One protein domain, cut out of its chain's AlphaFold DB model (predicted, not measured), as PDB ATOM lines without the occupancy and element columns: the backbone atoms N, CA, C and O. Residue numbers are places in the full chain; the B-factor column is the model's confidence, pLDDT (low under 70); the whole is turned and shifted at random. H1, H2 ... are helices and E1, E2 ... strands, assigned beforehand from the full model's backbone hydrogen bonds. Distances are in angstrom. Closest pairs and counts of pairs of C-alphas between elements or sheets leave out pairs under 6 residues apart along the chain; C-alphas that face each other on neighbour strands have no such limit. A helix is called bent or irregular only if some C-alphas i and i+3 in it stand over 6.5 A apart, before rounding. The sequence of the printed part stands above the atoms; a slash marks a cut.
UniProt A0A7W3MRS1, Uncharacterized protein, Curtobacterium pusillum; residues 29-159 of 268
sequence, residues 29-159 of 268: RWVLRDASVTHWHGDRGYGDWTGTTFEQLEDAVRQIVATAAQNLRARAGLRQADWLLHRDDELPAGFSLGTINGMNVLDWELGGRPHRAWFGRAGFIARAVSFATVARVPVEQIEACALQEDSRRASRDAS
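This is residues 29 to 159 of the 268 residues of an uncharacterized protein of Curtobacterium pusillum (UniProt A0A7W3MRS1). A strongly twisted sheet of six strands forms one wall, with H1 and H2 packed over one of its faces at about a right angle to each other. H3 and H4 fold back on each other as a helical hairpin that packs on H1 and H2 and stays clear of the sheet. The printed part has 131 residues, in the order E1 E2 E3 H1 E4 E5 E6 H2 H3 H4; the sheet runs E1 E2 E3 E6 E5 E4, antiparallel throughout, and the class is mixed. The whole is compact, with a radius of gyration of the C-alphas of 14.3 A and spans of 38 by 37 by 25 A.

E1, residues 29 to 33, E2, residues 36 to 43, and E3, residues 46 to 54, form a meander, each strand the antiparallel neighbour of the one before; N 31 and O 38 are 2.9 A apart, N 39 and O 52 2.8 A. E3 bends by 62 degrees at residue 51. H1, residues 57 to 75, is on the sheet at a height of 12.6 A, over E2 and E3; the closest C-alphas of H1 and E3 are those of Ala 60 and Phe 54, 5.7 A apart. E4, residues 95 to 100, E5, residues 103 to 110, and E6, residues 113 to 121, form a second meander; N 98 and O 105 are 2.9 A apart, N 106 and O 117 2.9 A. E6 is also the antiparallel neighbour of E3, with N 118 and O 53 2.8 A apart. H2, residues 125 to 134, is on the same face as H1, at a height of 8.5 A; its closest C-alpha to E5 is that of Ala 128, 6.4 A from that of Leu 106. With its residues 62 to 66 alone, H1 touches H2, about perpendicular at 88 degrees; the C-alphas of Gln 63 and Phe 131 are closest, 6.5 A apart. H3, residues 139 to 146, touches H1 at a shallow tilt of 28 degrees, the same way; the C-alphas of Glu 143 and Ala 69 are closest, 5.3 A apart. H4, residues 151 to 158, forms a helical hairpin with H3, the closest C-alphas being those of Ala 154 and Cys 145, 5.1 A apart. H4 also touches H2 at a steep tilt of 49 degrees; the C-alphas of Ser 155 and Val 134 are closest, 6.4 A apart. H1 and H4 are apart. In H4 every O i to N i+4 pair is within hydrogen-bond range, against 14 of 15 in H1, 5 of 6 in H2 and 2 of 4 in H3.

E1 begins at C-alpha 29 (249.600, 260.363, 88.575). H1 measures 27.7 A from first to last C-alpha, E6 25.9 A and E3 22.3 A. H3 is irregular, with C-alphas 140 and 143 7.0 A apart. H4 ends at C-alpha 158 (263.847, 280.634, 78.130).

The two C-alphas farthest apart are those of Gly 45 and Asp 157, 41.5 A. The printed part has no cut; the link from H1 to E4, residues 76 to 94, is long, and the other links are tight. The mean pLDDT of the printed part is 88.4, and residues 42 to 46 and 122 to 123 are under 70.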
ATOM      1  N   ARG A  29     248.706 261.491  88.863       78.50
ATOM      2  CA  ARG A  29     249.600 260.363  88.575       78.50
ATOM      3  C   ARG A  29     249.882 260.284  87.080       78.50
ATOM      4  O   ARG A  29     249.004 260.534  86.258       78.50
ATOM      5  N   TRP A  30     251.095 259.888  86.723       82.62
ATOM      6  CA  TRP A  30     251.534 259.766  85.333       82.62
ATOM      7  C   TRP A  30     251.991 258.337  85.075       82.62
ATOM      8  O   TRP A  30     252.802 257.804  85.830       82.62
ATOM      9  N   VAL A  31     251.436 257.708  84.040       83.19
ATOM     10  CA  VAL A  31     251.657 256.291  83.728       83.19
ATOM     11  C   VAL A  31     252.265 256.167  82.336       83.19
ATOM     12  O   VAL A  31     251.740 256.743  81.381       83.19
ATOM     13  N   LEU A  32     253.358 255.413  82.218       83.56
ATOM     14  CA  LEU A  32     253.963 255.058  80.935       83.56
ATOM     15  C   LEU A  32     253.170 253.907  80.298       83.56
ATOM     16  O   LEU A  32     253.012 252.855  80.915       83.56
ATOM     17  N   ARG A  33     252.676 254.100  79.074       80.56
ATOM     18  CA  ARG A  33     251.900 253.106  78.320       80.56
ATOM     19  C   ARG A  33     252.100 253.295  76.818       80.56
ATOM     20  O   ARG A  33     251.996 254.418  76.338       80.56
ATOM     21  N   ASP A  34     252.334 252.213  76.077       78.81
ATOM     22  CA  ASP A  34     252.396 252.231  74.603       78.81
ATOM     23  C   ASP A  34     253.349 253.314  74.052       78.81
ATOM     24  O   ASP A  34     253.024 254.035  73.113       78.81
ATOM     25  N   ALA A  35     254.520 253.461  74.689       80.75
ATOM     26  CA  ALA A  35     255.522 254.504  74.415       80.75
ATOM     27  C   ALA A  35     255.060 255.964  74.640       80.75
ATOM     28  O   ALA A  35     255.760 256.895  74.261       80.75
ATOM     29  N   SER A  36     253.927 256.169  75.307       85.19
ATOM     30  CA  SER A  36     253.381 257.474  75.689       85.19
ATOM     31  C   SER A  36     253.267 257.607  77.209       85.19
ATOM     32  O   SER A  36     253.274 256.615  77.937       85.19
ATOM     33  N   VAL A  37     253.130 258.832  77.711       86.12
ATOM     34  CA  VAL A  37     252.886 259.092  79.135       86.12
ATOM     35  C   VAL A  37     251.497 259.689  79.299       86.12
ATOM     36  O   VAL A  37     251.207 260.760  78.767       86.12
ATOM     37  N   THR A  38     250.630 259.005  80.043       86.38
ATOM     38  CA  THR A  38     249.224 259.388  80.215       86.38
ATOM     39  C   THR A  38     248.935 259.817  81.649       86.38
ATOM     40  O   THR A  38     249.345 259.166  82.611       86.38
ATOM     41  N   HIS A  39     248.199 260.917  81.784       87.38
ATOM     42  CA  HIS A  39     247.771 261.464  83.062       87.38
ATOM     43  C   HIS A  39     246.506 260.774  83.573       87.38
ATOM     44  O   HIS A  39     245.444 260.793  82.930       87.38
ATOM     45  N   TRP A  40     246.612 260.260  84.785       83.38
ATOM     46  CA  TRP A  40     245.540 259.671  85.559       83.38
ATOM     47  C   TRP A  40     245.275 260.528  86.797       83.38
ATOM     48  O   TRP A  40     246.211 260.959  87.473       83.38
ATOM     49  N   HIS A  41     244.002 260.777  87.099       79.69
ATOM     50  CA  HIS A  41     243.602 261.573  88.254       79.69
ATOM     51  C   HIS A  41     242.752 260.747  89.221       79.69
ATOM     52  O   HIS A  41     241.713 260.212  88.826       79.69
ATOM     53  N   GLY A  42     243.171 260.672  90.488       68.62
ATOM     54  CA  GLY A  42     242.438 259.952  91.531       68.62
ATOM     55  C   GLY A  42     243.270 259.548  92.752       68.62
ATOM     56  O   GLY A  42     244.409 259.977  92.930       68.62
ATOM     57  N   ASP A  43     242.677 258.696  93.585       64.69
ATOM     58  CA  ASP A  43     243.231 258.145  94.829       64.69
ATOM     59  C   ASP A  43     243.410 256.610  94.731       64.69
ATOM     60  O   ASP A  43     242.989 255.976  93.766       64.69
ATOM     61  N   ARG A  44     244.063 255.971  95.705       62.53
ATOM     62  CA  ARG A  44     244.372 254.533  95.748       62.53
ATOM     63  C   ARG A  44     243.146 253.666  95.418       62.53
ATOM     64  O   ARG A  44     242.294 253.407  96.262       62.53
ATOM     65  N   GLY A  45     243.105 253.177  94.179       59.03
ATOM     66  CA  GLY A  45     242.063 252.283  93.666       59.03
ATOM     67  C   GLY A  45     240.833 252.969  93.057       59.03
ATOM     68  O   GLY A  45     239.933 252.260  92.611       59.03
ATOM     69  N   TYR A  46     240.775 254.305  93.001       65.00
ATOM     70  CA  TYR A  46     239.652 255.045  92.417       65.00
ATOM     71  C   TYR A  46     240.108 256.306  91.673       65.00
ATOM     72  O   TYR A  46     240.679 257.215  92.267       65.00
ATOM     73  N   GLY A  47     239.812 256.391  90.379       75.50
ATOM     74  CA  GLY A  47     240.133 257.548  89.543       75.50
ATOM     75  C   GLY A  47     239.886 257.268  88.069       75.50
ATOM     76  O   GLY A  47     239.433 256.180  87.712       75.50
ATOM     77  N   ASP A  48     240.179 258.250  87.222       80.50
ATOM     78  CA  ASP A  48     239.948 258.158  85.782       80.50
ATOM     79  C   ASP A  48     241.086 258.793  84.975       80.50
ATOM     80  O   ASP A  48     241.847 259.650  85.443       80.50
ATOM     81  N   TRP A  49     241.199 258.360  83.726       84.00
ATOM     82  CA  TRP A  49     242.109 258.940  82.758       84.00
ATOM     83  C   TRP A  49     241.619 260.328  82.372       84.00
ATOM     84  O   TRP A  49     240.507 260.510  81.884       84.00
ATOM     85  N   THR A  50     242.483 261.328  82.516       84.81
ATOM     86  CA  THR A  50     242.104 262.710  82.179       84.81
ATOM     87  C   THR A  50     242.044 262.964  80.672       84.81
ATOM     88  O   THR A  50     241.637 264.038  80.231       84.81
ATOM     89  N   GLY A  51     242.512 261.998  79.875       87.12
ATOM     90  CA  GLY A  51     242.704 262.156  78.440       87.12
ATOM     91  C   GLY A  51     243.905 263.029  78.070       87.12
ATOM     92  O   GLY A  51     244.039 263.387  76.903       87.12
ATOM     93  N   THR A  52     244.756 263.397  79.039       92.12
ATOM     94  CA  THR A  52     246.038 264.046  78.744       92.12
ATOM     95  C   THR A  52     247.100 262.985  78.480       92.12
ATOM     96  O   THR A  52     247.391 262.191  79.374       92.12
ATOM     97  N   THR A  53     247.687 262.990  77.287       94.06
ATOM     98  CA  THR A  53     248.716 262.030  76.869       94.06
ATOM     99  C   THR A  53     249.822 262.752  76.116       94.06
ATOM    100  O   THR A  53     249.548 263.507  75.189       94.06
ATOM    101  N   PHE A  54     251.072 262.490  76.479       94.44
ATOM    102  CA  PHE A  54     252.246 262.984  75.767       94.44
ATOM    103  C   PHE A  54     252.902 261.839  75.006       94.44
ATOM    104  O   PHE A  54     253.153 260.780  75.583       94.44
ATOM    105  N   GLU A  55     253.189 262.047  73.723       94.19
ATOM    106  CA  GLU A  55     253.879 261.042  72.901       94.19
ATOM    107  C   GLU A  55     255.384 260.976  73.190       94.19
ATOM    108  O   GLU A  55     256.030 260.001  72.824       94.19
ATOM    109  N   GLN A  56     255.945 261.991  73.855       90.75
ATOM    110  CA  GLN A  56     257.344 262.028  74.281       90.75
ATOM    111  C   GLN A  56     257.434 262.154  75.805       90.75
ATOM    112  O   GLN A  56     256.678 262.904  76.432       90.75
ATOM    113  N   LEU A  57     258.389 261.439  76.407       88.06
ATOM    114  CA  LEU A  57     258.601 261.427  77.856       88.06
ATOM    115  C   LEU A  57     258.973 262.818  78.383       88.06
ATOM    116  O   LEU A  57     258.453 263.256  79.408       88.06
ATOM    117  N   GLU A  58     259.841 263.533  77.673       88.56
ATOM    118  CA  GLU A  58     260.335 264.851  78.069       88.56
ATOM    119  C   GLU A  58     259.202 265.877  78.197       88.56
ATOM    120  O   GLU A  58     259.250 266.749  79.062       88.56
ATOM    121  N   ASP A  59     258.155 265.761  77.384       94.81
ATOM    122  CA  ASP A  59     257.010 266.673  77.421       94.81
ATOM    123  C   ASP A  59     256.120 266.421  78.633       94.81
ATOM    124  O   ASP A  59     255.686 267.365  79.296       94.81
ATOM    125  N   ALA A  60     255.937 265.151  78.995       91.75
ATOM    126  CA  ALA A  60     255.286 264.802  80.247       91.75
ATOM    127  C   ALA A  60     256.075 265.331  81.450       91.75
ATOM    128  O   ALA A  60     255.486 265.892  82.372       91.75
ATOM    129  N   VAL A  61     257.411 265.232  81.418       88.62
ATOM    130  CA  VAL A  61     258.279 265.802  82.460       88.62
ATOM    131  C   VAL A  61     258.087 267.318  82.560       88.62
ATOM    132  O   VAL A  61     257.908 267.828  83.666       88.62
ATOM    133  N   ARG A  62     258.041 268.049  81.437       94.25
ATOM    134  CA  ARG A  62     257.754 269.497  81.443       94.25
ATOM    135  C   ARG A  62     256.406 269.813  82.082       94.25
ATOM    136  O   ARG A  62     256.323 270.741  82.884       94.25
ATOM    137  N   GLN A  63     255.366 269.039  81.771       94.12
ATOM    138  CA  GLN A  63     254.045 269.216  82.374       94.12
ATOM    139  C   GLN A  63     254.062 268.950  83.885       94.12
ATOM    140  O   GLN A  63     253.498 269.739  84.640       94.12
ATOM    141  N   ILE A  64     254.722 267.878  84.331       88.12
ATOM    142  CA  ILE A  64     254.865 267.537  85.754       88.12
ATOM    143  C   ILE A  64     255.572 268.668  86.506       88.12
ATOM    144  O   ILE A  64     255.081 269.134  87.536       88.12
ATOM    145  N   VAL A  65     256.701 269.143  85.975       89.12
ATOM    146  CA  VAL A  65     257.468 270.232  86.590       89.12
ATOM    147  C   VAL A  65     256.665 271.529  86.594       89.12
ATOM    148  O   VAL A  65     256.673 272.229  87.600       89.12
ATOM    149  N   ALA A  66     255.906 271.833  85.539       93.12
ATOM    150  CA  ALA A  66     255.034 273.005  85.516       93.12
ATOM    151  C   ALA A  66     253.922 272.933  86.578       93.12
ATOM    152  O   ALA A  66     253.704 273.916  87.291       93.12
ATOM    153  N   THR A  67     253.269 271.776  86.756       89.56
ATOM    154  CA  THR A  67     252.303 271.575  87.852       89.56
ATOM    155  C   THR A  67     252.982 271.785  89.214       89.56
ATOM    156  O   THR A  67     252.466 272.515  90.063       89.56
ATOM    157  N   ALA A  68     254.158 271.193  89.441       87.25
ATOM    158  CA  ALA A  68     254.888 271.346  90.701       87.25
ATOM    159  C   ALA A  68     255.288 272.811  90.962       87.25
ATOM    160  O   ALA A  68     255.109 273.329  92.070       87.25
ATOM    161  N   ALA A  69     255.752 273.510  89.928       90.56
ATOM    162  CA  ALA A  69     256.168 274.901  89.997       90.56
ATOM    163  C   ALA A  69     255.008 275.853  90.342       90.56
ATOM    164  O   ALA A  69     255.216 276.837  91.051       90.56
ATOM    165  N   GLN A  70     253.766 275.536  89.954       90.06
ATOM    166  CA  GLN A  70     252.581 276.288  90.383       90.06
ATOM    167  C   GLN A  70     252.404 276.286  91.914       90.06
ATOM    168  O   GLN A  70     252.016 277.302  92.504       90.06
ATOM    169  N   ASN A  71     252.712 275.167  92.578       86.69
ATOM    170  CA  ASN A  71     252.659 275.068  94.038       86.69
ATOM    171  C   ASN A  71     253.792 275.865  94.699       86.69
ATOM    172  O   ASN A  71     253.565 276.537  95.707       86.69
ATOM    173  N   LEU A  72     254.997 275.833  94.121       87.12
ATOM    174  CA  LEU A  72     256.133 276.634  94.592       87.12
ATOM    175  C   LEU A  72     255.851 278.134  94.465       87.12
ATOM    176  O   LEU A  72     256.031 278.875  95.433       87.12
ATOM    177  N   ARG A  73     255.306 278.566  93.324       91.00
ATOM    178  CA  ARG A  73     254.879 279.949  93.077       91.00
ATOM    179  C   ARG A  73     253.895 280.437  94.144       91.00
ATOM    180  O   ARG A  73     254.073 281.516  94.701       91.00
ATOM    181  N   ALA A  74     252.904 279.618  94.491       88.19
ATOM    182  CA  ALA A  74     251.937 279.952  95.535       88.19
ATOM    183  C   ALA A  74     252.577 280.102  96.920       88.19
ATOM    184  O   ALA A  74     252.260 281.038  97.653       88.19
ATOM    185  N   ARG A  75     253.514 279.210  97.271       89.19
ATOM    186  CA  ARG A  75     254.274 279.287  98.531       89.19
ATOM    187  C   ARG A  75     255.163 280.526  98.604       89.19
ATOM    188  O   ARG A  75     255.354 281.061  99.688       89.19
ATOM    189  N   ALA A  76     255.652 281.005  97.463       89.50
ATOM    190  CA  ALA A  76     256.392 282.259  97.352       89.50
ATOM    191  C   ALA A  76     255.495 283.516  97.429       89.50
ATOM    192  O   ALA A  76     255.993 284.630  97.293       89.50
ATOM    193  N   GLY A  77     254.177 283.369  97.631       92.81
ATOM    194  CA  GLY A  77     253.232 284.488  97.692       92.81
ATOM    195  C   GLY A  77     252.887 285.092  96.327       92.81
ATOM    196  O   GLY A  77     252.249 286.143  96.259       92.81
ATOM    197  N   LEU A  78     253.287 284.439  95.235       93.25
ATOM    198  CA  LEU A  78     253.011 284.880  93.875       93.25
ATOM    199  C   LEU A  78     251.647 284.354  93.404       93.25
ATOM    200  O   LEU A  78     251.181 283.284  93.805       93.25
ATOM    201  N   ARG A  79     250.989 285.109  92.518       89.19
ATOM    202  CA  ARG A  79     249.667 284.745  91.990       89.19
ATOM    203  C   ARG A  79     249.746 283.480  91.138       89.19
ATOM    204  O   ARG A  79     250.498 283.438  90.171       89.19
ATOM    205  N   GLN A  80     248.918 282.486  91.457       85.56
ATOM    206  CA  GLN A  80     248.764 281.272  90.644       85.56
ATOM    207  C   GLN A  80     247.967 281.500  89.357       85.56
ATOM    208  O   GLN A  80     248.096 280.718  88.425       85.56
ATOM    209  N   ALA A  81     247.110 282.519  89.305       82.62
ATOM    210  CA  ALA A  81     246.413 282.865  88.074       82.62
ATOM    211  C   ALA A  81     247.399 283.474  87.069       82.62
ATOM    212  O   ALA A  81     248.350 284.153  87.459       82.62
ATOM    213  N   ASP A  82     247.152 283.226  85.784       82.94
ATOM    214  CA  ASP A  82     247.807 283.893  84.654       82.94
ATOM    215  C   ASP A  82     249.328 283.717  84.538       82.94
ATOM    216  O   ASP A  82     249.950 284.350  83.691       82.94
ATOM    217  N   TRP A  83     249.954 282.830  85.316       93.00
ATOM    218  CA  TRP A  83     251.394 282.577  85.175       93.00
ATOM    219  C   TRP A  83     251.735 281.776  83.900       93.00
ATOM    220  O   TRP A  83     252.841 281.903  83.373       93.00
ATOM    221  N   LEU A  84     250.756 281.026  83.379       94.25
ATOM    222  CA  LEU A  84     250.755 280.382  82.063       94.25
ATOM    223  C   LEU A  84     249.695 281.018  81.151       94.25
ATOM    224  O   LEU A  84     248.748 281.669  81.619       94.25
ATOM    225  N   LEU A  85     249.859 280.822  79.844       93.75
ATOM    226  CA  LEU A  85     248.861 281.156  78.827       93.75
ATOM    227  C   LEU A  85     247.639 280.239  78.994       93.75
ATOM    228  O   LEU A  85     247.773 279.084  79.384       93.75
ATOM    229  N   HIS A  86     246.434 280.731  78.740       92.62
ATOM    230  CA  HIS A  86     245.217 279.937  78.965       92.62
ATOM    231  C   HIS A  86     244.092 280.228  77.975       92.62
ATOM    232  O   HIS A  86     243.055 279.568  78.044       92.62
ATOM    233  N   ARG A  87     244.266 281.203  77.081       90.19
ATOM    234  CA  ARG A  87     243.266 281.558  76.073       90.19
ATOM    235  C   ARG A  87     243.671 281.044  74.703       90.19
ATOM    236  O   ARG A  87     244.844 281.040  74.356       90.19
ATOM    237  N   ASP A  88     242.693 280.648  73.908       86.50
ATOM    238  CA  ASP A  88     242.904 280.088  72.573       86.50
ATOM    239  C   ASP A  88     243.708 281.036  71.659       86.50
ATOM    240  O   ASP A  88     244.546 280.584  70.882       86.50
ATOM    241  N   ASP A  89     243.499 282.351  71.791       89.62
ATOM    242  CA  ASP A  89     244.200 283.403  71.044       89.62
ATOM    243  C   ASP A  89     245.630 283.676  71.541       89.62
ATOM    244  O   ASP A  89     246.388 284.391  70.888       89.62
ATOM    245  N   GLU A  90     246.024 283.084  72.671       91.62
ATOM    246  CA  GLU A  90     247.375 283.165  73.225       91.62
ATOM    247  C   GLU A  90     248.297 282.045  72.719       91.62
ATOM    248  O   GLU A  90     249.456 281.993  73.132       91.62
ATOM    249  N   LEU A  91     247.829 281.140  71.850       93.75
ATOM    250  CA  LEU A  91     248.641 280.018  71.373       93.75
ATOM    251  C   LEU A  91     249.965 280.516  70.742       93.75
ATOM    252  O   LEU A  91     249.931 281.280  69.772       93.75
ATOM    253  N   PRO A  92     251.142 280.096  71.252       90.94
ATOM    254  CA  PRO A  92     252.417 280.582  70.735       90.94
ATOM    255  C   PRO A  92     252.661 280.191  69.274       90.94
ATOM    256  O   PRO A  92     252.218 279.144  68.799       90.94
ATOM    257  N   ALA A  93     253.454 281.000  68.569       86.75
ATOM    258  CA  ALA A  93     253.839 280.709  67.192       86.75
ATOM    259  C   ALA A  93     254.551 279.345  67.065       86.75
ATOM    260  O   ALA A  93     255.363 278.945  67.909       86.75
ATOM    261  N   GLY A  94     254.263 278.634  65.975       87.62
ATOM    262  CA  GLY A  94     254.820 277.306  65.709       87.62
ATOM    263  C   GLY A  94     254.181 276.175  66.518       87.62
ATOM    264  O   GLY A  94     254.736 275.079  66.529       87.62
ATOM    265  N   PHE A  95     253.066 276.435  67.200       95.00
ATOM    266  CA  PHE A  95     252.145 275.412  67.684       95.00
ATOM    267  C   PHE A  95     250.903 275.405  66.798       95.00
ATOM    268  O   PHE A  95     250.463 276.450  66.317       95.00
ATOM    269  N   SER A  96     250.302 274.236  66.625       94.44
ATOM    270  CA  SER A  96     248.963 274.093  66.069       94.44
ATOM    271  C   SER A  96     248.087 273.341  67.053       94.44
ATOM    272  O   SER A  96     248.470 272.286  67.554       94.44
ATOM    273  N   LEU A  97     246.910 273.895  67.323       94.75
ATOM    274  CA  LEU A  97     245.903 273.280  68.170       94.75
ATOM    275  C   LEU A  97     244.706 272.889  67.306       94.75
ATOM    276  O   LEU A  97     244.138 273.724  66.601       94.75
ATOM    277  N   GLY A  98     244.331 271.617  67.356       92.38
ATOM    278  CA  GLY A  98     243.205 271.068  66.614       92.38
ATOM    279  C   GLY A  98     242.391 270.085  67.444       92.38
ATOM    280  O   GLY A  98     242.570 269.944  68.655       92.38
ATOM    281  N   THR A  99     241.482 269.378  66.780       92.56
ATOM    282  CA  THR A  99     240.686 268.322  67.408       92.56
ATOM    283  C   THR A  99     240.713 267.066  66.547       92.56
ATOM    284  O   THR A  99     240.385 267.118  65.364       92.56
ATOM    285  N   ILE A 100     241.057 265.923  67.144       91.38
ATOM    286  CA  ILE A 100     241.045 264.606  66.493       91.38
ATOM    287  C   ILE A 100     240.205 263.668  67.358       91.38
ATOM    288  O   ILE A 100     240.452 263.528  68.552       91.38
ATOM    289  N   ASN A 101     239.177 263.043  66.777       89.12
ATOM    290  CA  ASN A 101     238.257 262.138  67.488       89.12
ATOM    291  C   ASN A 101     237.640 262.749  68.769       89.12
ATOM    292  O   ASN A 101     237.380 262.053  69.752       89.12
ATOM    293  N   GLY A 102     237.407 264.067  68.763       87.44
ATOM    294  CA  GLY A 102     236.855 264.817  69.898       87.44
ATOM    295  C   GLY A 102     237.861 265.175  70.999       87.44
ATOM    296  O   GLY A 102     237.459 265.793  71.983       87.44
ATOM    297  N   MET A 103     239.136 264.813  70.845       88.69
ATOM    298  CA  MET A 103     240.236 265.168  71.746       88.69
ATOM    299  C   MET A 103     240.969 266.397  71.220       88.69
ATOM    300  O   MET A 103     241.168 266.509  70.011       88.69
ATOM    301  N   ASN A 104     241.388 267.295  72.110       92.94
ATOM    302  CA  ASN A 104     242.228 268.423  71.720       92.94
ATOM    303  C   ASN A 104     243.649 267.913  71.471       92.94
ATOM    304  O   ASN A 104     244.188 267.174  72.293       92.94
ATOM    305  N   VAL A 105     244.242 268.296  70.347       95.38
ATOM    306  CA  VAL A 105     245.585 267.858  69.954       95.38
ATOM    307  C   VAL A 105     246.446 269.079  69.733       95.38
ATOM    308  O   VAL A 105     246.098 269.944  68.930       95.38
ATOM    309  N   LEU A 106     247.540 269.147  70.481       97.00
ATOM    310  CA  LEU A 106     248.574 270.150  70.330       97.00
ATOM    311  C   LEU A 106     249.751 269.513  69.594       97.00
ATOM    312  O   LEU A 106     250.350 268.563  70.096       97.00
ATOM    313  N   ASP A 107     250.093 270.066  68.439       97.19
ATOM    314  CA  ASP A 107     251.270 269.702  67.658       97.19
ATOM    315  C   ASP A 107     252.265 270.867  67.659       97.19
ATOM    316  O   ASP A 107     251.877 272.037  67.571       97.19
ATOM    317  N   TRP A 108     253.557 270.561  67.751       95.62
ATOM    318  CA  TRP A 108     254.628 271.547  67.608       95.62
ATOM    319  C   TRP A 108     255.921 270.896  67.138       95.62
ATOM    320  O   TRP A 108     256.080 269.681  67.178       95.62
ATOM    321  N   GLU A 109     256.869 271.723  66.715       89.38
ATOM    322  CA  GLU A 109     258.236 271.283  66.447       89.38
ATOM    323  C   GLU A 109     259.186 271.788  67.538       89.38
ATOM    324  O   GLU A 109     259.053 272.925  68.022       89.38
ATOM    325  N   LEU A 110     260.143 270.947  67.929       85.38
ATOM    326  CA  LEU A 110     261.246 271.292  68.817       85.38
ATOM    327  C   LEU A 110     262.530 270.630  68.301       85.38
ATOM    328  O   LEU A 110     262.618 269.410  68.205       85.38
ATOM    329  N   GLY A 111     263.527 271.443  67.935       80.00
ATOM    330  CA  GLY A 111     264.801 270.944  67.404       80.00
ATOM    331  C   GLY A 111     264.656 270.105  66.128       80.00
ATOM    332  O   GLY A 111     265.328 269.085  65.999       80.00
ATOM    333  N   GLY A 112     263.746 270.477  65.219       82.31
ATOM    334  CA  GLY A 112     263.488 269.725  63.983       82.31
ATOM    335  C   GLY A 112     262.678 268.439  64.171       82.31
ATOM    336  O   GLY A 112     262.443 267.720  63.201       82.31
ATOM    337  N   ARG A 113     262.267 268.112  65.402       84.19
ATOM    338  CA  ARG A 113     261.453 266.929  65.692       84.19
ATOM    339  C   ARG A 113     259.997 267.332  65.906       84.19
ATOM    340  O   ARG A 113     259.755 268.313  66.610       84.19
ATOM    341  N   PRO A 114     259.032 266.594  65.338       91.12
ATOM    342  CA  PRO A 114     257.627 266.795  65.642       91.12
ATOM    343  C   PRO A 114     257.315 266.254  67.039       91.12
ATOM    344  O   PRO A 114     257.769 265.178  67.425       91.12
ATOM    345  N   HIS A 115     256.512 267.002  67.777       96.31
ATOM    346  CA  HIS A 115     255.984 266.643  69.080       96.31
ATOM    347  C   HIS A 115     254.465 266.759  69.057       96.31
ATOM    348  O   HIS A 115     253.897 267.604  68.356       96.31
ATOM    349  N   ARG A 116     253.815 265.910  69.852       97.00
ATOM    350  CA  ARG A 116     252.365 265.871  69.968       97.00
ATOM    351  C   ARG A 116     251.938 265.563  71.394       97.00
ATOM    352  O   ARG A 116     252.478 264.673  72.056       97.00
ATOM    353  N   ALA A 117     250.920 266.291  71.833       96.81
ATOM    354  CA  ALA A 117     250.238 266.074  73.093       96.81
ATOM    355  C   ALA A 117     248.724 266.099  72.883       96.81
ATOM    356  O   ALA A 117     248.174 266.921  72.149       96.81
ATOM    357  N   TRP A 118     248.055 265.190  73.565       95.62
ATOM    358  CA  TRP A 118     246.616 265.028  73.574       95.62
ATOM    359  C   TRP A 118     246.089 265.579  74.886       95.62
ATOM    360  O   TRP A 118     246.701 265.377  75.932       95.62
ATOM    361  N   PHE A 119     244.950 266.252  74.836       93.38
ATOM    362  CA  PHE A 119     244.240 266.762  75.999       93.38
ATOM    363  C   PHE A 119     242.769 266.361  75.878       93.38
ATOM    364  O   PHE A 119     242.228 266.300  74.770       93.38
ATOM    365  N   GLY A 120     242.132 266.079  77.018       87.19
ATOM    366  CA  GLY A 120     240.753 265.587  77.116       87.19
ATOM    367  C   GLY A 120     239.717 266.342  76.266       87.19
ATOM    368  O   GLY A 120     239.960 267.421  75.716       87.19
ATOM    369  N   ARG A 121     238.511 265.771  76.166       81.19
ATOM    370  CA  ARG A 121     237.411 266.314  75.345       81.19
ATOM    371  C   ARG A 121     236.995 267.731  75.759       81.19
ATOM    372  O   ARG A 121     237.108 268.069  76.925       81.19
ATOM    373  N   ALA A 122     236.495 268.520  74.799       57.03
ATOM    374  CA  ALA A 122     235.906 269.870  74.919       57.03
ATOM    375  C   ALA A 122     235.948 270.519  76.328       57.03
ATOM    376  O   ALA A 122     235.174 270.158  77.211       57.03
ATOM    377  N   GLY A 123     236.840 271.499  76.514       63.94
ATOM    378  CA  GLY A 123     237.063 272.199  77.792       63.94
ATOM    379  C   GLY A 123     238.531 272.248  78.234       63.94
ATOM    380  O   GLY A 123     238.892 273.058  79.080       63.94
ATOM    381  N   PHE A 124     239.399 271.440  77.614       77.50
ATOM    382  CA  PHE A 124     240.833 271.382  77.928       77.50
ATOM    383  C   PHE A 124     241.725 272.226  77.008       77.50
ATOM    384  O   PHE A 124     242.945 272.080  77.056       77.50
ATOM    385  N   ILE A 125     241.156 273.141  76.213       87.00
ATOM    386  CA  ILE A 125     241.962 274.055  75.387       87.00
ATOM    387  C   ILE A 125     242.894 274.885  76.273       87.00
ATOM    388  O   ILE A 125     244.095 274.929  76.021       87.00
ATOM    389  N   ALA A 126     242.379 275.423  77.382       90.31
ATOM    390  CA  ALA A 126     243.190 276.166  78.340       90.31
ATOM    391  C   ALA A 126     244.392 275.351  78.851       90.31
ATOM    392  O   ALA A 126     245.472 275.908  79.020       90.31
ATOM    393  N   ARG A 127     244.240 274.028  79.037       91.06
ATOM    394  CA  ARG A 127     245.330 273.135  79.475       91.06
ATOM    395  C   ARG A 127     246.362 272.923  78.366       91.06
ATOM    396  O   ARG A 127     247.554 272.967  78.652       91.06
ATOM    397  N   ALA A 128     245.917 272.758  77.119       94.38
ATOM    398  CA  ALA A 128     246.806 272.670  75.962       94.38
ATOM    399  C   ALA A 128     247.617 273.964  75.769       94.38
ATOM    400  O   ALA A 128     248.835 273.919  75.618       94.38
ATOM    401  N   VAL A 129     246.960 275.124  75.861       94.81
ATOM    402  CA  VAL A 129     247.610 276.440  75.770       94.81
ATOM    403  C   VAL A 129     248.546 276.683  76.964       94.81
ATOM    404  O   VAL A 129     249.664 277.170  76.787       94.81
ATOM    405  N   SER A 130     248.149 276.274  78.174       95.00
ATOM    406  CA  SER A 130     249.015 276.331  79.361       95.00
ATOM    407  C   SER A 130     250.286 275.528  79.149       95.00
ATOM    408  O   SER A 130     251.380 276.052  79.357       95.00
ATOM    409  N   PHE A 131     250.159 274.293  78.664       96.25
ATOM    410  CA  PHE A 131     251.313 273.461  78.356       96.25
ATOM    411  C   PHE A 131     252.197 274.084  77.266       96.25
ATOM    412  O   PHE A 131     253.417 274.102  77.419       96.25
ATOM    413  N   ALA A 132     251.619 274.690  76.222       96.31
ATOM    414  CA  ALA A 132     252.382 275.355  75.159       96.31
ATOM    415  C   ALA A 132     253.333 276.456  75.679       96.31
ATOM    416  O   ALA A 132     254.372 276.706  75.071       96.31
ATOM    417  N   THR A 133     253.030 277.063  76.834       95.75
ATOM    418  CA  THR A 133     253.910 278.044  77.502       95.75
ATOM    419  C   THR A 133     255.258 277.436  77.909       95.75
ATOM    420  O   THR A 133     256.285 278.105  77.842       95.75
ATOM    421  N   VAL A 134     255.260 276.170  78.336       96.19
ATOM    422  CA  VAL A 134     256.439 275.472  78.879       96.19
ATOM    423  C   VAL A 134     256.975 274.382  77.956       96.19
ATOM    424  O   VAL A 134     258.094 273.927  78.160       96.19
ATOM    425  N   ALA A 135     256.230 273.987  76.921       96.25
ATOM    426  CA  ALA A 135     256.557 272.871  76.026       96.25
ATOM    427  C   ALA A 135     257.930 272.994  75.345       96.25
ATOM    428  O   ALA A 135     258.539 271.993  74.973       96.25
ATOM    429  N   ARG A 136     258.442 274.221  75.200       94.00
ATOM    430  CA  ARG A 136     259.767 274.501  74.635       94.00
ATOM    431  C   ARG A 136     260.765 275.048  75.648       94.00
ATOM    432  O   ARG A 136     261.868 275.400  75.264       94.00
ATOM    433  N   VAL A 137     260.413 275.120  76.925       93.88
ATOM    434  CA  VAL A 137     261.325 275.560  77.986       93.88
ATOM    435  C   VAL A 137     262.170 274.354  78.435       93.88
ATOM    436  O   VAL A 137     261.635 273.241  78.542       93.88
ATOM    437  N   PRO A 138     263.486 274.514  78.672       89.75
ATOM    438  CA  PRO A 138     264.291 273.480  79.316       89.75
ATOM    439  C   PRO A 138     263.711 273.137  80.689       89.75
ATOM    440  O   PRO A 138     263.331 274.037  81.437       89.75
ATOM    441  N   VAL A 139     263.627 271.848  81.024       87.81
ATOM    442  CA  VAL A 139     262.966 271.372  82.255       87.81
ATOM    443  C   VAL A 139     263.551 272.059  83.492       87.81
ATOM    444  O   VAL A 139     262.814 272.523  84.359       87.81
ATOM    445  N   GLU A 140     264.872 272.202  83.520       86.69
ATOM    446  CA  GLU A 140     265.654 272.832  84.580       86.69
ATOM    447  C   GLU A 140     265.385 274.338  84.755       86.69
ATOM    448  O   GLU A 140     265.717 274.899  85.796       86.69
ATOM    449  N   GLN A 141     264.758 275.005  83.779       89.94
ATOM    450  CA  GLN A 141     264.440 276.437  83.838       89.94
ATOM    451  C   GLN A 141     262.975 276.728  84.188       89.94
ATOM    452  O   GLN A 141     262.645 277.872  84.507       89.94
ATOM    453  N   ILE A 142     262.088 275.726  84.154       93.38
ATOM    454  CA  ILE A 142     260.645 275.927  84.371       93.38
ATOM    455  C   ILE A 142     260.369 276.496  85.767       93.38
ATOM    456  O   ILE A 142     259.596 277.445  85.891       93.38
ATOM    457  N   GLU A 143     261.022 275.970  86.806       92.38
ATOM    458  CA  GLU A 143     260.871 276.476  88.176       92.38
ATOM    459  C   GLU A 143     261.318 277.940  88.286       92.38
ATOM    460  O   GLU A 143     260.568 278.784  88.777       92.38
ATOM    461  N   ALA A 144     262.506 278.262  87.767       90.00
ATOM    462  CA  ALA A 144     263.038 279.620  87.798       90.00
ATOM    463  C   ALA A 144     262.113 280.614  87.075       90.00
ATOM    464  O   ALA A 144     261.888 281.714  87.581       90.00
ATOM    465  N   CYS A 145     261.530 280.214  85.937       94.00
ATOM    466  CA  CYS A 145     260.534 281.008  85.212       94.00
ATOM    467  C   CYS A 145     259.248 281.192  86.025       94.00
ATOM    468  O   CYS A 145     258.714 282.298  86.104       94.00
ATOM    469  N   ALA A 146     258.760 280.124  86.659       95.19
ATOM    470  CA  ALA A 146     257.551 280.150  87.476       95.19
ATOM    471  C   ALA A 146     257.675 281.056  88.707       95.19
ATOM    472  O   ALA A 146     256.658 281.513  89.225       95.19
ATOM    473  N   LEU A 147     258.891 281.331  89.180       94.56
ATOM    474  CA  LEU A 147     259.150 282.215  90.318       94.56
ATOM    475  C   LEU A 147     259.364 283.689  89.923       94.56
ATOM    476  O   LEU A 147     259.485 284.533  90.807       94.56
ATOM    477  N   GLN A 148     259.355 284.031  88.629       93.38
ATOM    478  CA  GLN A 148     259.412 285.427  88.176       93.38
ATOM    479  C   GLN A 148     258.047 286.112  88.282       93.38
ATOM    480  O   GLN A 148     257.014 285.482  88.058       93.38
ATOM    481  N   GLU A 149     258.017 287.418  88.556       91.00
ATOM    482  CA  GLU A 149     256.762 288.185  88.581       91.00
ATOM    483  C   GLU A 149     256.030 288.092  87.227       91.00
ATOM    484  O   GLU A 149     254.858 287.709  87.191       91.00
ATOM    485  N   ASP A 150     256.764 288.296  86.126       92.94
ATOM    486  CA  ASP A 150     256.321 288.074  84.743       92.94
ATOM    487  C   ASP A 150     256.806 286.710  84.212       92.94
ATOM    488  O   ASP A 150     257.730 286.598  83.398       92.94
ATOM    489  N   SER A 151     256.188 285.639  84.712       93.69
ATOM    490  CA  SER A 151     256.548 284.260  84.356       93.69
ATOM    491  C   SER A 151     256.325 283.938  82.877       93.69
ATOM    492  O   SER A 151     257.090 283.171  82.302       93.69
ATOM    493  N   ARG A 152     255.318 284.545  82.232       93.31
ATOM    494  CA  ARG A 152     255.035 284.339  80.801       93.31
ATOM    495  C   ARG A 152     256.186 284.843  79.942       93.31
ATOM    496  O   ARG A 152     256.623 284.147  79.023       93.31
ATOM    497  N   ARG A 153     256.699 286.041  80.245       90.06
ATOM    498  CA  ARG A 153     257.895 286.567  79.588       90.06
ATOM    499  C   ARG A 153     259.111 285.700  79.881       90.06
ATOM    500  O   ARG A 153     259.822 285.372  78.939       90.06
ATOM    501  N   ALA A 154     259.315 285.294  81.134       91.62
ATOM    502  CA  ALA A 154     260.440 284.441  81.508       91.62
ATOM    503  C   ALA A 154     260.443 283.113  80.729       91.62
ATOM    504  O   ALA A 154     261.449 282.765  80.120       91.62
ATOM    505  N   SER A 155     259.300 282.421  80.648       92.44
ATOM    506  CA  SER A 155     259.160 281.188  79.863       92.44
ATOM    507  C   SER A 155     259.383 281.416  78.369       92.44
ATOM    508  O   SER A 155     260.053 280.617  77.717       92.44
ATOM    509  N   ARG A 156     258.878 282.522  77.811       90.62
ATOM    510  CA  ARG A 156     259.140 282.881  76.409       90.62
ATOM    511  C   ARG A 156     260.626 283.130  76.155       90.62
ATOM    512  O   ARG A 156     261.131 282.726  75.113       90.62
ATOM    513  N   ASP A 157     261.307 283.795  77.078       85.69
ATOM    514  CA  ASP A 157     262.722 284.137  76.945       85.69
ATOM    515  C   ASP A 157     263.629 282.907  77.131       85.69
ATOM    516  O   ASP A 157     264.667 282.823  76.482       85.69
ATOM    517  N   ALA A 158     263.194 281.929  77.930       86.44
ATOM    518  CA  ALA A 158     263.847 280.634  78.130       86.44
ATOM    519  C   ALA A 158     263.540 279.586  77.037       86.44
ATOM    520  O   ALA A 158     264.131 278.506  77.025       86.44
ATOM    521  N   SER A 159     262.588 279.859  76.143       87.31
ATOM    522  CA  SER A 159     262.128 278.909  75.127       87.31
ATOM    523  C   SER A 159     263.226 278.556  74.110       87.31
ATOM    524  O   SER A 159     263.907 279.424  73.573       87.31
TER     525      SER A 159